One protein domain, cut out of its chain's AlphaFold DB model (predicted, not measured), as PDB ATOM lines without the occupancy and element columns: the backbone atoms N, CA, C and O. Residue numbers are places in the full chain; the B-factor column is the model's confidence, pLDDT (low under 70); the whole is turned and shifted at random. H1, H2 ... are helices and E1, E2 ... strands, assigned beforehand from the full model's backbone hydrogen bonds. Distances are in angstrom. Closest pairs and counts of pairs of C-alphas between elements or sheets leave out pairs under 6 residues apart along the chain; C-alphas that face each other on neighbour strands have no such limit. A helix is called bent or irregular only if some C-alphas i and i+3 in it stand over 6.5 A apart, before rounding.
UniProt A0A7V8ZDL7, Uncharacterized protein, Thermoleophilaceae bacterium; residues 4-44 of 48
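AT A GLANCE: This is residues 4 to 44 of the 48 residues of an uncharacterized protein of Thermoleophilaceae bacterium (UniProt A0A7V8ZDL7). A small slab made of a two-stranded parallel sheet, E1 and E2, sandwiched between two helices, with H1 packed on one face and H2 on the other. Both helices run back against the direction of the strands, and the two helices stay apart from each other across the sheet. The printed part has 41 residues, with two named strands and two named helices in the order E1, H1, E2, H2 along the chain; the sheet's order is E1, E2, and the class is mixed, helices and strands. It is compact, with a radius of gyration of the C-alphas of 9.8 A, and its outline is flat, with spans of 26 by 21 by 7 A.

IN THESE COORDINATES: The sheet has two strands of four residues each. E1 is residues 7 to 10, 10.2 A from first to last C-alpha, and begins at C-alpha 7 at (170.212, 169.898, 193.317). E2 is residues 25 to 28, also 10.2 A long, with C-alpha 25 at (173.323, 170.497, 189.651). H1 is residues 13 to 21, 12.2 A long. H2, the longest helix, is residues 32 to 43, 15.6 A long, and ends at C-alpha 43 at (173.061, 164.274, 198.769). H2 is neither bent nor irregular, but only just: C-alphas 34 and 37 are 6.4 A apart.

HOW THE PARTS SIT: E1 and E2 are parallel neighbours, with 23 degrees between their directions. The C-alphas of Phe 8 and Ala 26 face each other at 4.6 A. Across the pair, N 8 and O 25 are 2.8 A apart and N 27 and O 8 are 2.8 A apart, both within hydrogen-bond range. E1, H1 and E2 form a strand-helix-strand unit, two parallel neighbour strands with a helix between them in the chain, and its crossover is right-handed. The closest C-alphas of H1 and E2 are those of Cys 16 and Ala 26, at 5.2 A. For H1 and E1 the closest are those of Cys 16 and Asp 10, at 6.4 A. For H2 and E2 they are those of Thr 35 and Val 27, at 7.2 A, and for H2 and E1 those of Leu 42 and Val 7, at 7.7 A. H1 and H2 are apart. In H1 every O i to N i+4 pair is within hydrogen-bond range; in H2, 6 of 8 are.

THE WHOLE: The two C-alphas farthest apart are those of Val 22 and Glu 33, at 26.9 A. The first and last printed C-alphas, of His 4 and Gly 44, are 15.6 A apart. The printed part has no cut. The links E1 to H1, H1 to E2 and E2 to H2 are tight. The mean pLDDT of the printed part is 98.1, and no printed residue is under 70.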
ATOM      1  N   HIS A   4     175.083 176.483 193.574       97.94
ATOM      2  CA  HIS A   4     176.025 175.351 193.585       97.94
ATOM      3  C   HIS A   4     175.899 174.417 194.798       97.94
ATOM      4  O   HIS A   4     176.533 173.368 194.826       97.94
ATOM      5  N   GLU A   5     175.104 174.790 195.799       98.06
ATOM      6  CA  GLU A   5     174.770 173.955 196.957       98.06
ATOM      7  C   GLU A   5     173.417 173.241 196.764       98.06
ATOM      8  O   GLU A   5     172.957 172.538 197.661       98.06
ATOM      9  N   CYS A   6     172.754 173.438 195.617       98.50
ATOM     10  CA  CYS A   6     171.433 172.894 195.323       98.50
ATOM     11  C   CYS A   6     171.479 171.822 194.227       98.50
ATOM     12  O   CYS A   6     172.198 171.940 193.229       98.50
ATOM     13  N   VAL A   7     170.603 170.827 194.382       98.38
ATOM     14  CA  VAL A   7     170.212 169.898 193.317       98.38
ATOM     15  C   VAL A   7     168.804 170.260 192.845       98.38
ATOM     16  O   VAL A   7     167.900 170.404 193.664       98.38
ATOM     17  N   PHE A   8     168.617 170.411 191.536       98.69
ATOM     18  CA  PHE A   8     167.329 170.683 190.900       98.69
ATOM     19  C   PHE A   8     166.830 169.437 190.165       98.69
ATOM     20  O   PHE A   8     167.590 168.809 189.429       98.69
ATOM     21  N   VAL A   9     165.565 169.066 190.354       98.50
ATOM     22  CA  VAL A   9     164.974 167.850 189.779       98.50
ATOM     23  C   VAL A   9     163.702 168.225 189.051       98.50
ATOM     24  O   VAL A   9     162.801 168.797 189.656       98.50
ATOM     25  N   ASP A  10     163.638 167.909 187.766       98.75
ATOM     26  CA  ASP A  10     162.515 168.255 186.895       98.75
ATOM     27  C   ASP A  10     162.495 167.277 185.711       98.75
ATOM     28  O   ASP A  10     163.535 166.720 185.352       98.75
ATOM     29  N   ASP A  11     161.333 166.996 185.134       98.44
ATOM     30  CA  ASP A  11     161.165 166.066 184.011       98.44
ATOM     31  C   ASP A  11     161.302 166.742 182.630       98.44
ATOM     32  O   ASP A  11     161.395 166.053 181.600       98.44
ATOM     33  N   LEU A  12     161.406 168.075 182.608       98.56
ATOM     34  CA  LEU A  12     161.649 168.891 181.421       98.56
ATOM     35  C   LEU A  12     163.130 169.266 181.278       98.56
ATOM     36  O   LEU A  12     163.778 169.800 182.184       98.56
ATOM     37  N   ARG A  13     163.687 169.034 180.082       98.44
ATOM     38  CA  ARG A  13     165.113 169.283 179.809       98.44
ATOM     39  C   ARG A  13     165.435 170.776 179.865       98.44
ATOM     40  O   ARG A  13     166.517 171.138 180.327       98.44
ATOM     41  N   GLU A  14     164.513 171.620 179.431       98.62
ATOM     42  CA  GLU A  14     164.625 173.075 179.406       98.62
ATOM     43  C   GLU A  14     164.789 173.640 180.822       98.62
ATOM     44  O   GLU A  14     165.684 174.450 181.063       98.62
ATOM     45  N   ASN A  15     164.008 173.138 181.783       98.75
ATOM     46  CA  ASN A  15     164.096 173.555 183.183       98.75
ATOM     47  C   ASN A  15     165.434 173.141 183.801       98.75
ATOM     48  O   ASN A  15     166.116 173.961 184.418       98.75
ATOM     49  N   CYS A  16     165.868 171.897 183.571       98.69
ATOM     50  CA  CYS A  16     167.188 171.451 184.014       98.69
ATOM     51  C   CYS A  16     168.315 172.303 183.410       98.69
ATOM     52  O   CYS A  16     169.288 172.600 184.094       98.69
ATOM     53  N   ALA A  17     168.199 172.703 182.137       98.75
ATOM     54  CA  ALA A  17     169.206 173.541 181.484       98.75
ATOM     55  C   ALA A  17     169.245 174.950 182.098       98.75
ATOM     56  O   ALA A  17     170.323 175.499 182.315       98.75
ATOM     57  N   GLY A  18     168.083 175.509 182.450       98.75
ATOM     58  CA  GLY A  18     167.997 176.759 183.204       98.75
ATOM     59  C   GLY A  18     168.650 176.662 184.586       98.75
ATOM     60  O   GLY A  18     169.396 177.558 184.978       98.75
ATOM     61  N   ALA A  19     168.434 175.556 185.300       98.75
ATOM     62  CA  ALA A  19     169.056 175.310 186.599       98.75
ATOM     63  C   ALA A  19     170.591 175.192 186.501       98.75
ATOM     64  O   ALA A  19     171.316 175.806 187.285       98.75
ATOM     65  N   GLU A  20     171.092 174.462 185.502       98.69
ATOM     66  CA  GLU A  20     172.528 174.363 185.208       98.69
ATOM     67  C   GLU A  20     173.124 175.740 184.866       98.69
ATOM     68  O   GLU A  20     174.190 176.094 185.373       98.69
ATOM     69  N   ALA A  21     172.418 176.561 184.081       98.75
ATOM     70  CA  ALA A  21     172.864 177.900 183.691       98.75
ATOM     71  C   ALA A  21     173.028 178.867 184.878       98.75
ATOM     72  O   ALA A  21     173.874 179.761 184.826       98.75
ATOM     73  N   VAL A  22     172.258 178.688 185.958       98.50
ATOM     74  CA  VAL A  22     172.410 179.472 187.200       98.50
ATOM     75  C   VAL A  22     173.359 178.823 188.215       98.50
ATOM     76  O   VAL A  22     173.550 179.360 189.306       98.50
ATOM     77  N   GLY A  23     173.983 177.693 187.864       98.56
ATOM     78  CA  GLY A  23     175.017 177.028 188.655       98.56
ATOM     79  C   GLY A  23     174.521 175.933 189.599       98.56
ATOM     80  O   GLY A  23     175.253 175.580 190.519       98.56
ATOM     81  N   MET A  24     173.306 175.410 189.411       98.81
ATOM     82  CA  MET A  24     172.822 174.233 190.143       98.81
ATOM     83  C   MET A  24     173.264 172.933 189.471       98.81
ATOM     84  O   MET A  24     173.509 172.886 188.267       98.81
ATOM     85  N   THR A  25     173.290 171.843 190.238       98.56
ATOM     86  CA  THR A  25     173.323 170.497 189.651       98.56
ATOM     87  C   THR A  25     171.899 170.084 189.291       98.56
ATOM     88  O   THR A  25     171.045 170.067 190.169       98.56
ATOM     89  N   ALA A  26     171.623 169.728 188.035       98.56
ATOM     90  CA  ALA A  26     170.294 169.269 187.628       98.56
ATOM     91  C   ALA A  26     170.227 167.744 187.420       98.56
ATOM     92  O   ALA A  26     171.182 167.105 186.970       98.56
ATOM     93  N   VAL A  27     169.069 167.158 187.723       98.44
ATOM     94  CA  VAL A  27     168.715 165.764 187.432       98.44
ATOM     95  C   VAL A  27     167.437 165.759 186.604       98.44
ATOM     96  O   VAL A  27     166.374 166.129 187.094       98.44
ATOM     97  N   LEU A  28     167.544 165.308 185.353       98.50
ATOM     98  CA  LEU A  28     166.383 165.100 184.493       98.50
ATOM     99  C   LEU A  28     165.619 163.856 184.953       98.50
ATOM    100  O   LEU A  28     166.108 162.732 184.817       98.50
ATOM    101  N   HIS A  29     164.424 164.061 185.488       98.25
ATOM    102  CA  HIS A  29     163.592 163.001 186.025       98.25
ATOM    103  C   HIS A  29     162.945 162.176 184.906       98.25
ATOM    104  O   HIS A  29     162.289 162.704 184.009       98.25
ATOM    105  N   ARG A  30     163.121 160.850 184.965       97.19
ATOM    106  CA  ARG A  30     162.478 159.875 184.061       97.19
ATOM    107  C   ARG A  30     161.766 158.741 184.802       97.19
ATOM    108  O   ARG A  30     161.306 157.792 184.178       97.19
ATOM    109  N   GLY A  31     161.685 158.835 186.126       97.62
ATOM    110  CA  GLY A  31     161.126 157.811 187.004       97.62
ATOM    111  C   GLY A  31     161.979 157.599 188.252       97.62
ATOM    112  O   GLY A  31     163.194 157.828 188.243       97.62
ATOM    113  N   ALA A  32     161.335 157.159 189.334       96.38
ATOM    114  CA  ALA A  32     161.958 157.013 190.649       96.38
ATOM    115  C   ALA A  32     163.183 156.083 190.629       96.38
ATOM    116  O   ALA A  32     164.213 156.448 191.188       96.38
ATOM    117  N   GLU A  33     163.119 154.961 189.900       96.50
ATOM    118  CA  GLU A  33     164.220 153.984 189.821       96.50
ATOM    119  C   GLU A  33     165.531 154.577 189.290       96.50
ATOM    120  O   GLU A  33     166.613 154.156 189.684       96.50
ATOM    121  N   THR A  34     165.447 155.590 188.422       95.62
ATOM    122  CA  THR A  34     166.634 156.274 187.878       95.62
ATOM    123  C   THR A  34     167.034 157.500 188.696       95.62
ATOM    124  O   THR A  34     168.209 157.854 188.759       95.62
ATOM    125  N   THR A  35     166.062 158.166 189.321       97.56
ATOM    126  CA  THR A  35     166.278 159.455 189.989       97.56
ATOM    127  C   THR A  35     166.777 159.286 191.413       97.56
ATOM    128  O   THR A  35     167.703 159.994 191.804       97.56
ATOM    129  N   LEU A  36     166.219 158.336 192.169       97.56
ATOM    130  CA  LEU A  36     166.586 158.130 193.568       97.56
ATOM    131  C   LEU A  36     168.079 157.808 193.730       97.56
ATOM    132  O   LEU A  36     168.735 158.584 194.421       97.56
ATOM    133  N   PRO A  37     168.679 156.823 193.024       97.56
ATOM    134  CA  PRO A  37     170.103 156.521 193.205       97.56
ATOM    135  C   PRO A  37     171.011 157.717 192.893       97.56
ATOM    136  O   PRO A  37     172.055 157.909 193.515       97.56
ATOM    137  N   ARG A  38     170.607 158.560 191.932       97.56
ATOM    138  CA  ARG A  38     171.359 159.765 191.581       97.56
ATOM    139  C   ARG A  38     171.258 160.841 192.658       97.56
ATOM    140  O   ARG A  38     172.265 161.474 192.958       97.56
ATOM    141  N   LEU A  39     170.079 161.046 193.240       98.12
ATOM    142  CA  LEU A  39     169.905 161.983 194.348       98.12
ATOM    143  C   LEU A  39     170.606 161.505 195.616       98.12
ATOM    144  O   LEU A  39     171.268 162.309 196.262       98.12
ATOM    145  N   GLU A  40     170.538 160.215 195.936       98.12
ATOM    146  CA  GLU A  40     171.261 159.638 197.074       98.12
ATOM    147  C   GLU A  40     172.775 159.844 196.935       98.12
ATOM    148  O   GLU A  40     173.433 160.262 197.886       98.12
ATOM    149  N   GLY A  41     173.324 159.644 195.730       97.94
ATOM    150  CA  GLY A  41     174.735 159.910 195.443       97.94
ATOM    151  C   GLY A  41     175.125 161.389 195.555       97.94
ATOM    152  O   GLY A  41     176.218 161.696 196.025       97.94
ATOM    153  N   LEU A  42     174.242 162.310 195.153       97.44
ATOM    154  CA  LEU A  42     174.492 163.754 195.239       97.44
ATOM    155  C   LEU A  42     174.352 164.300 196.665       97.44
ATOM    156  O   LEU A  42     175.086 165.208 197.046       97.44
ATOM    157  N   LEU A  43     173.402 163.773 197.437       97.06
ATOM    158  CA  LEU A  43     173.061 164.274 198.769       97.06
ATOM    159  C   LEU A  43     173.762 163.508 199.899       97.06
ATOM    160  O   LEU A  43     173.792 163.988 201.030       97.06
ATOM    161  N   GLY A  44     174.310 162.323 199.620       97.69
ATOM    162  CA  GLY A  44     174.966 161.475 200.617       97.69
ATOM    163  C   GLY A  44     174.010 160.896 201.665       97.69
ATOM    164  O   GLY A  44     174.446 160.536 202.758       97.69
TER     165      GLY A  44